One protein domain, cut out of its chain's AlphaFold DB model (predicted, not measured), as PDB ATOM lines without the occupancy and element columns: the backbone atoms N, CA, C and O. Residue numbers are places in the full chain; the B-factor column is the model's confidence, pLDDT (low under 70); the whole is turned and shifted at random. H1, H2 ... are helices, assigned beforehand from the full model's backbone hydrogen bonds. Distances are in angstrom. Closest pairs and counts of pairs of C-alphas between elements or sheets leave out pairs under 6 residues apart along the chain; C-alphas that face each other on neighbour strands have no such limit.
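Overview. This is residues 32 to 98 of the 102 residues of an uncharacterized protein of Lophiotrema nucula (UniProt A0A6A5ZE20). Five short helices pack, mostly crossed, into a small rounded body: the helical hairpin of H2 and H3 forms one side, H4 and H5 cover it from the other side and close a ring of contacts with it, and H1 packs on H4. The unnamed stretches 48 to 55 and 63 to 73 lie toward the two ends of the longest axis. The printed part has 67 residues with five named helices, H1 to H5 in order along the chain, and no named strand, and its class is all helix. It is compact, with a radius of gyration of the C-alphas of 10.4 A and spans of 27 by 20 by 17 A.

Arrangement. Start at H1, residues 32 to 38, which touches H4, residues 74 to 80; look at the closest C-alphas, those of Ala 32 and Lys 77, 4.9 A apart. Their lines are only just about perpendicular, at 72 degrees. H2, residues 40 to 47, and H1 meet only through their link. Next find H3, residues 56 to 62, which makes a helical hairpin with H2: they touch at a shallow tilt of 26 degrees, opposite ways, with the C-alphas of Cys 42 and Cys 62 closest at 5.6 A. H1 and H3 are near each other. H4 is the hub, touching H1, H3 and H5. It touches H3 about perpendicular, at 87 degrees, with the C-alphas of Val 60 and Gly 74 closest at 4.7 A. H5, residues 87 to 96, touches H4 at a steep tilt of 67 degrees, opposite ways; the closest C-alphas are those of Tyr 78 and Leu 93, 6.8 A apart. H5 also touches H2, about perpendicular at 73 degrees, with the C-alphas of Ile 47 and Ile 89 closest at 6.4 A. H3 and H5 are close but not clearly touching, and H1 and H5 are apart, as are H2 and H4. In H1, H2, H3, H4 and H5 every O i to N i+4 pair is within hydrogen-bond range.

Along the chain. Find C-alpha 32 at (95.381, 103.669, -19.408); from there H1 runs 10.2 A to Asn 38. H2, from Ser 40 to Ile 47, and H3, from Arg 56 to Cys 62, each measure 10.2 A. H4 begins at C-alpha 74, at (90.298, 97.415, -16.581), and runs 10.0 A to Arg 80. H5, the longest with 10 residues, runs 14.3 A from Ala 87 to C-alpha 96 at (79.301, 101.276, -15.990).

Size, cuts and confidence. The two C-alphas farthest apart are those of Glu 49 and Thr 71, at 27.9 A. The printed part has no cut. The link from H3 to H4, 11 residues, is long; that from H1 to H2 is tight. The mean pLDDT of the printed part is 96.2, and no printed residue is under 70.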
ATOM      1  N   ALA A  32      96.648 104.382 -19.561       95.38
ATOM      2  CA  ALA A  32      95.381 103.669 -19.408       95.38
ATOM      3  C   ALA A  32      94.434 103.887 -20.596       95.38
ATOM      4  O   ALA A  32      93.718 102.967 -20.992       95.38
ATOM      5  N   CYS A  33      94.467 105.071 -21.205       95.94
ATOM      6  CA  CYS A  33      93.587 105.415 -22.313       95.94
ATOM      7  C   CYS A  33      94.080 104.846 -23.634       95.94
ATOM      8  O   CYS A  33      93.264 104.548 -24.501       95.94
ATOM      9  N   ILE A  34      95.382 104.583 -23.757       95.56
ATOM     10  CA  ILE A  34      95.936 103.835 -24.890       95.56
ATOM     11  C   ILE A  34      95.345 102.420 -24.927       95.56
ATOM     12  O   ILE A  34      94.925 101.964 -25.989       95.56
ATOM     13  N   ASP A  35      95.228 101.754 -23.776       96.56
ATOM     14  CA  ASP A  35      94.606 100.427 -23.704       96.56
ATOM     15  C   ASP A  35      93.131 100.462 -24.105       96.56
ATOM     16  O   ASP A  35      92.681  99.611 -24.872       96.56
ATOM     17  N   VAL A  36      92.388 101.465 -23.631       97.12
ATOM     18  CA  VAL A  36      90.973 101.672 -23.976       97.12
ATOM     19  C   VAL A  36      90.809 101.920 -25.482       97.12
ATOM     20  O   VAL A  36      90.030 101.226 -26.136       97.12
ATOM     21  N   ILE A  37      91.614 102.813 -26.068       95.81
ATOM     22  CA  ILE A  37      91.617 103.105 -27.511       95.81
ATOM     23  C   ILE A  37      91.930 101.846 -28.329       95.81
ATOM     24  O   ILE A  37      91.201 101.520 -29.270       95.81
ATOM     25  N   ASN A  38      92.974 101.103 -27.958       96.25
ATOM     26  CA  ASN A  38      93.388  99.894 -28.675       96.25
ATOM     27  C   ASN A  38      92.353  98.761 -28.581       96.25
ATOM     28  O   ASN A  38      92.372  97.837 -29.391       96.25
ATOM     29  N   SER A  39      91.415  98.861 -27.642       97.25
ATOM     30  CA  SER A  39      90.339  97.891 -27.426       97.25
ATOM     31  C   SER A  39      89.030  98.261 -28.132       97.25
ATOM     32  O   SER A  39      88.017  97.588 -27.928       97.25
ATOM     33  N   SER A  40      89.035  99.298 -28.983       96.44
ATOM     34  CA  SER A  40      87.833  99.838 -29.643       96.44
ATOM     35  C   SER A  40      86.986  98.773 -30.338       96.44
ATOM     36  O   SER A  40      85.770  98.785 -30.185       96.44
ATOM     37  N   GLN A  41      87.608  97.818 -31.039       97.75
ATOM     38  CA  GLN A  41      86.871  96.764 -31.748       97.75
ATOM     39  C   GLN A  41      86.081  95.863 -30.785       97.75
ATOM     40  O   GLN A  41      84.906  95.601 -31.013       97.75
ATOM     41  N   CYS A  42      86.691  95.434 -29.676       98.12
ATOM     42  CA  CYS A  42      86.010  94.615 -28.666       98.12
ATOM     43  C   CYS A  42      84.850  95.383 -28.016       98.12
ATOM     44  O   CYS A  42      83.754  94.855 -27.828       98.12
ATOM     45  N   ILE A  43      85.075  96.660 -27.709       98.19
ATOM     46  CA  ILE A  43      84.080  97.532 -27.082       98.19
ATOM     47  C   ILE A  43      82.893  97.769 -28.028       98.19
ATOM     48  O   ILE A  43      81.737  97.673 -27.607       98.19
ATOM     49  N   GLU A  44      83.161  98.033 -29.306       98.25
ATOM     50  CA  GLU A  44      82.147  98.217 -30.346       98.25
ATOM     51  C   GLU A  44      81.305  96.953 -30.551       98.25
ATOM     52  O   GLU A  44      80.074  97.034 -30.560       98.25
ATOM     53  N   GLN A  45      81.941  95.783 -30.603       98.44
ATOM     54  CA  GLN A  45      81.253  94.497 -30.730       98.44
ATOM     55  C   GLN A  45      80.238  94.254 -29.603       98.44
ATOM     56  O   GLN A  45      79.140  93.738 -29.833       98.44
ATOM     57  N   LEU A  46      80.575  94.653 -28.373       98.19
ATOM     58  CA  LEU A  46      79.688  94.507 -27.217       98.19
ATOM     59  C   LEU A  46      78.603  95.593 -27.164       98.19
ATOM     60  O   LEU A  46      77.443  95.304 -26.857       98.19
ATOM     61  N   ILE A  47      78.952  96.853 -27.438       97.75
ATOM     62  CA  ILE A  47      78.050  97.992 -27.208       97.75
ATOM     63  C   ILE A  47      77.209  98.335 -28.436       97.75
ATOM     64  O   ILE A  47      76.027  98.639 -28.269       97.75
ATOM     65  N   ILE A  48      77.779  98.304 -29.635       97.81
ATOM     66  CA  ILE A  48      77.106  98.711 -30.874       97.81
ATOM     67  C   ILE A  48      76.545  97.492 -31.593       97.81
ATOM     68  O   ILE A  48      75.343  97.435 -31.838       97.81
ATOM     69  N   GLU A  49      77.391  96.503 -31.873       97.88
ATOM     70  CA  GLU A  49      76.996  95.332 -32.668       97.88
ATOM     71  C   GLU A  49      76.188  94.308 -31.863       97.88
ATOM     72  O   GLU A  49      75.519  93.452 -32.439       97.88
ATOM     73  N   LYS A  50      76.215  94.411 -30.526       96.94
ATOM     74  CA  LYS A  50      75.483  93.535 -29.597       96.94
ATOM     75  C   LYS A  50      75.774  92.044 -29.819       96.94
ATOM     76  O   LYS A  50      74.896  91.210 -29.599       96.94
ATOM     77  N   LEU A  51      77.006  91.693 -30.205       96.31
ATOM     78  CA  LEU A  51      77.407  90.293 -30.411       96.31
ATOM     79  C   LEU A  51      77.354  89.473 -29.111       96.31
ATOM     80  O   LEU A  51      77.210  88.252 -29.144       96.31
ATOM     81  N   ALA A  52      77.445  90.148 -27.963       94.81
ATOM     82  CA  ALA A  52      77.171  89.593 -26.645       94.81
ATOM     83  C   ALA A  52      76.625  90.679 -25.703       94.81
ATOM     84  O   ALA A  52      76.599  91.867 -26.029       94.81
ATOM     85  N   ASN A  53      76.206  90.273 -24.502       93.75
ATOM     86  CA  ASN A  53      75.750  91.211 -23.478       93.75
ATOM     87  C   ASN A  53      76.902  92.119 -23.020       93.75
ATOM     88  O   ASN A  53      77.899  91.639 -22.476       93.75
ATOM     89  N   ALA A  54      76.721  93.434 -23.165       95.56
ATOM     90  CA  ALA A  54      77.606  94.452 -22.606       95.56
ATOM     91  C   ALA A  54      77.481  94.478 -21.073       95.56
ATOM     92  O   ALA A  54      76.725  95.260 -20.500       95.56
ATOM     93  N   THR A  55      78.187  93.565 -20.414       97.75
ATOM     94  CA  THR A  55      78.336  93.524 -18.956       97.75
ATOM     95  C   THR A  55      79.617  94.236 -18.546       97.75
ATOM     96  O   THR A  55      80.541  94.394 -19.350       97.75
ATOM     97  N   ARG A  56      79.691  94.640 -17.274       97.25
ATOM     98  CA  ARG A  56      80.887  95.272 -16.711       97.25
ATOM     99  C   ARG A  56      82.105  94.366 -16.885       97.25
ATOM    100  O   ARG A  56      83.155  94.820 -17.323       97.25
ATOM    101  N   GLU A  57      81.939  93.079 -16.616       97.69
ATOM    102  CA  GLU A  57      82.984  92.063 -16.698       97.69
ATOM    103  C   GLU A  57      83.436  91.832 -18.144       97.69
ATOM    104  O   GLU A  57      84.633  91.714 -18.400       97.69
ATOM    105  N   ALA A  58      82.502  91.790 -19.102       97.94
ATOM    106  CA  ALA A  58      82.843  91.637 -20.517       97.94
ATOM    107  C   ALA A  58      83.645  92.836 -21.043       97.94
ATOM    108  O   ALA A  58      84.638  92.649 -21.741       97.94
ATOM    109  N   LEU A  59      83.260  94.057 -20.661       98.00
ATOM    110  CA  LEU A  59      83.988  95.261 -21.057       98.00
ATOM    111  C   LEU A  59      85.368  95.333 -20.404       98.00
ATOM    112  O   LEU A  59      86.329  95.680 -21.086       98.00
ATOM    113  N   VAL A  60      85.501  94.975 -19.123       97.94
ATOM    114  CA  VAL A  60      86.809  94.907 -18.440       97.94
ATOM    115  C   VAL A  60      87.772  93.990 -19.193       97.94
ATOM    116  O   VAL A  60      88.908  94.383 -19.446       97.94
ATOM    117  N   LYS A  61      87.300  92.826 -19.654       97.19
ATOM    118  CA  LYS A  61      88.125  91.899 -20.443       97.19
ATOM    119  C   LYS A  61      88.617  92.481 -21.765       97.19
ATOM    120  O   LYS A  61      89.677  92.068 -22.221       97.19
ATOM    121  N   CYS A  62      87.909  93.441 -22.366       97.81
ATOM    122  CA  CYS A  62      88.395  94.089 -23.585       97.81
ATOM    123  C   CYS A  62      89.735  94.806 -23.368       97.81
ATOM    124  O   CYS A  62      90.526  94.862 -24.298       97.81
ATOM    125  N   VAL A  63      89.995  95.320 -22.160       97.62
ATOM    126  CA  VAL A  63      91.175  96.146 -21.835       97.62
ATOM    127  C   VAL A  63      92.172  95.447 -20.899       97.62
ATOM    128  O   VAL A  63      93.147  96.059 -20.453       97.62
ATOM    129  N   GLU A  64      91.936  94.173 -20.588       96.62
ATOM    130  CA  GLU A  64      92.796  93.315 -19.768       96.62
ATOM    131  C   GLU A  64      93.326  92.153 -20.614       96.62
ATOM    132  O   GLU A  64      92.882  91.012 -20.506       96.62
ATOM    133  N   TYR A  65      94.283  92.463 -21.484       93.94
ATOM    134  CA  TYR A  65      94.992  91.487 -22.307       93.94
ATOM    135  C   TYR A  65      96.510  91.603 -22.112       93.94
ATOM    136  O   TYR A  65      97.028  92.599 -21.590       93.94
ATOM    137  N   GLU A  66      97.236  90.559 -22.510       94.31
ATOM    138  CA  GLU A  66      98.698  90.551 -22.449       94.31
ATOM    139  C   GLU A  66      99.291  91.607 -23.388       94.31
ATOM    140  O   GLU A  66      98.920  91.696 -24.556       94.31
ATOM    141  N   GLY A  67     100.235  92.404 -22.882       93.25
ATOM    142  CA  GLY A  67     100.860  93.482 -23.657       93.25
ATOM    143  C   GLY A  67     100.118  94.820 -23.611       93.25
ATOM    144  O   GLY A  67     100.441  95.714 -24.388       93.25
ATOM    145  N   THR A  68      99.158  94.979 -22.696       94.88
ATOM    146  CA  THR A  68      98.591  96.293 -22.361       94.88
ATOM    147  C   THR A  68      99.667  97.271 -21.874       94.88
ATOM    148  O   THR A  68     100.651  96.887 -21.237       94.88
ATOM    149  N   ALA A  69      99.479  98.557 -22.168       94.75
ATOM    150  CA  ALA A  69     100.361  99.652 -21.780       94.75
ATOM    151  C   ALA A  69     100.417  99.852 -20.259       94.75
ATOM    152  O   ALA A  69     101.404 100.374 -19.739       94.75
ATOM    153  N   THR A  70      99.372  99.444 -19.533       94.06
ATOM    154  CA  THR A  70      99.338  99.495 -18.070       94.06
ATOM    155  C   THR A  70      98.777  98.219 -17.443       94.06
ATOM    156  O   THR A  70      97.826  97.612 -17.935       94.06
ATOM    157  N   THR A  71      99.329  97.859 -16.280       93.88
ATOM    158  CA  THR A  71      98.884  96.744 -15.424       93.88
ATOM    159  C   THR A  71      97.684  97.099 -14.539       93.88
ATOM    160  O   THR A  71      97.342  96.360 -13.618       93.88
ATOM    161  N   MET A  72      97.089  98.271 -14.749       94.75
ATOM    162  CA  MET A  72      95.924  98.747 -14.011       94.75
ATOM    163  C   MET A  72      94.697  97.846 -14.255       94.75
ATOM    164  O   MET A  72      94.525  97.374 -15.379       94.75
ATOM    165  N   PRO A  73      93.806  97.650 -13.265       96.31
ATOM    166  CA  PRO A  73      92.541  96.955 -13.494       96.31
ATOM    167  C   PRO A  73      91.699  97.654 -14.567       96.31
ATOM    168  O   PRO A  73      91.593  98.884 -14.585       96.31
ATOM    169  N   GLY A  74      91.038  96.892 -15.432       96.19
ATOM    170  CA  GLY A  74      90.298  97.415 -16.581       96.19
ATOM    171  C   GLY A  74      89.198  98.407 -16.203       96.19
ATOM    172  O   GLY A  74      88.988  99.399 -16.898       96.19
ATOM    173  N   ALA A  75      88.554  98.210 -15.050       96.81
ATOM    174  CA  ALA A  75      87.558  99.147 -14.533       96.81
ATOM    175  C   ALA A  75      88.155 100.535 -14.235       96.81
ATOM    176  O   ALA A  75      87.529 101.551 -14.539       96.81
ATOM    177  N   GLN A  76      89.376 100.586 -13.689       97.06
ATOM    178  CA  GLN A  76      90.080 101.850 -13.480       97.06
ATOM    179  C   GLN A  76      90.503 102.477 -14.811       97.06
ATOM    180  O   GLN A  76      90.399 103.697 -14.941       97.06
ATOM    181  N   LYS A  77      90.915 101.670 -15.805       96.44
ATOM    182  CA  LYS A  77      91.253 102.183 -17.142       96.44
ATOM    183  C   LYS A  77      90.066 102.919 -17.760       96.44
ATOM    184  O   LYS A  77      90.207 104.069 -18.152       96.44
ATOM    185  N   TYR A  78      88.874 102.320 -17.758       96.75
ATOM    186  CA  TYR A  78      87.675 102.993 -18.271       96.75
ATOM    187  C   TYR A  78      87.308 104.255 -17.500       96.75
ATOM    188  O   TYR A  78      87.001 105.273 -18.115       96.75
ATOM    189  N   CYS A  79      87.354 104.207 -16.167       96.06
ATOM    190  CA  CYS A  79      86.996 105.359 -15.343       96.06
ATOM    191  C   CYS A  79      87.896 106.577 -15.609       96.06
ATOM    192  O   CYS A  79      87.419 107.712 -15.617       96.06
ATOM    193  N   ARG A  80      89.191 106.348 -15.859       94.88
ATOM    194  CA  ARG A  80      90.168 107.406 -16.154       94.88
ATOM    195  C   ARG A  80      90.111 107.921 -17.587       94.88
ATOM    196  O   ARG A  80      90.692 108.958 -17.867       94.88
ATOM    197  N   CYS A  81      89.403 107.231 -18.477       94.44
ATOM    198  CA  CYS A  81      89.453 107.483 -19.914       94.44
ATOM    199  C   CYS A  81      88.093 107.879 -20.497       94.44
ATOM    200  O   CYS A  81      87.604 107.230 -21.431       94.44
ATOM    201  N   PRO A  82      87.449 108.940 -19.971       92.69
ATOM    202  CA  PRO A  82      86.217 109.437 -20.553       92.69
ATOM    203  C   PRO A  82      86.497 109.984 -21.954       92.69
ATOM    204  O   PRO A  82      87.534 110.582 -22.209       92.69
ATOM    205  N   GLY A  83      85.550 109.822 -22.875       92.75
ATOM    206  CA  GLY A  83      85.628 110.489 -24.174       92.75
ATOM    207  C   GLY A  83      86.374 109.729 -25.270       92.75
ATOM    208  O   GLY A  83      86.208 110.100 -26.420       92.75
ATOM    209  N   CYS A  84      87.101 108.649 -24.965       94.31
ATOM    210  CA  CYS A  84      87.962 107.944 -25.930       94.31
ATOM    211  C   CYS A  84      87.245 107.197 -27.067       94.31
ATOM    212  O   CYS A  84      87.904 106.693 -27.975       94.31
ATOM    213  N   HIS A  85      85.913 107.133 -27.049       94.50
ATOM    214  CA  HIS A  85      85.116 106.527 -28.115       94.50
ATOM    215  C   HIS A  85      83.981 107.445 -28.592       94.50
ATOM    216  O   HIS A  85      83.878 108.611 -28.222       94.50
ATOM    217  N   THR A  86      83.098 106.919 -29.440       94.44
ATOM    218  CA  THR A  86      81.893 107.626 -29.884       94.44
ATOM    219  C   THR A  86      80.919 107.869 -28.725       94.44
ATOM    220  O   THR A  86      80.950 107.185 -27.699       94.44
ATOM    221  N   ALA A  87      80.007 108.835 -28.888       94.69
ATOM    222  CA  ALA A  87      79.035 109.194 -27.851       94.69
ATOM    223  C   ALA A  87      78.208 108.003 -27.306       94.69
ATOM    224  O   ALA A  87      78.087 107.907 -26.085       94.69
ATOM    225  N   PRO A  88      77.699 107.058 -28.130       95.44
ATOM    226  CA  PRO A  88      76.963 105.900 -27.617       95.44
ATOM    227  C   PRO A  88      77.818 104.963 -26.755       95.44
ATOM    228  O   PRO A  88      77.326 104.408 -25.775       95.44
ATOM    229  N   ILE A  89      79.100 104.799 -27.096       96.75
ATOM    230  CA  ILE A  89      80.029 103.979 -26.312       96.75
ATOM    231  C   ILE A  89      80.342 104.672 -24.986       96.75
ATOM    232  O   ILE A  89      80.198 104.064 -23.926       96.75
ATOM    233  N   ASN A  90      80.695 105.958 -25.026       95.81
ATOM    234  CA  ASN A  90      81.016 106.719 -23.819       95.81
ATOM    235  C   ASN A  90      79.826 106.821 -22.848       95.81
ATOM    236  O   ASN A  90      80.033 106.810 -21.635       95.81
ATOM    237  N   ASP A  91      78.587 106.890 -23.344       96.00
ATOM    238  CA  ASP A  91      77.383 106.854 -22.501       96.00
ATOM    239  C   ASP A  91      77.282 105.544 -21.699       96.00
ATOM    240  O   ASP A  91      77.014 105.563 -20.499       96.00
ATOM    241  N   VAL A  92      77.573 104.400 -22.322       97.31
ATOM    242  CA  VAL A  92      77.592 103.107 -21.620       97.31
ATOM    243  C   VAL A  92      78.773 103.019 -20.656       97.31
ATOM    244  O   VAL A  92      78.588 102.645 -19.495       97.31
ATOM    245  N   LEU A  93      79.976 103.389 -21.106       96.69
ATOM    246  CA  LEU A  93      81.186 103.307 -20.287       96.69
ATOM    247  C   LEU A  93      81.090 104.201 -19.044       96.69
ATOM    248  O   LEU A  93      81.400 103.743 -17.949       96.69
ATOM    249  N   SER A  94      80.587 105.430 -19.176       95.56
ATOM    250  CA  SER A  94      80.418 106.349 -18.039       95.56
ATOM    251  C   SER A  94      79.391 105.860 -17.009       95.56
ATOM    252  O   SER A  94      79.579 106.071 -15.812       95.56
ATOM    253  N   LYS A  95      78.337 105.155 -17.442       97.00
ATOM    254  CA  LYS A  95      77.357 104.522 -16.539       97.00
ATOM    255  C   LYS A  95      77.932 103.303 -15.827       97.00
ATOM    256  O   LYS A  95      77.627 103.069 -14.660       97.00
ATOM    257  N   MET A  96      78.738 102.511 -16.531       96.94
ATOM    258  CA  MET A  96      79.301 101.276 -15.990       96.94
ATOM    259  C   MET A  96      80.550 101.507 -15.153       96.94
ATOM    260  O   MET A  96      80.775 100.724 -14.236       96.94
ATOM    261  N   PHE A  97      81.326 102.557 -15.411       96.81
ATOM    262  CA  PHE A  97      82.594 102.865 -14.743       96.81
ATOM    263  C   PHE A  97      82.642 104.337 -14.292       96.81
ATOM    264  O   PHE A  97      83.503 105.090 -14.746       96.81
ATOM    265  N   PRO A  98      81.708 104.777 -13.424       95.56
ATOM    266  CA  PRO A  98      81.663 106.162 -12.978       95.56
ATOM    267  C   PRO A  98      82.823 106.485 -12.021       95.56
ATOM    268  O   PRO A  98      83.296 105.593 -11.311       95.56
TER     269      PRO A  98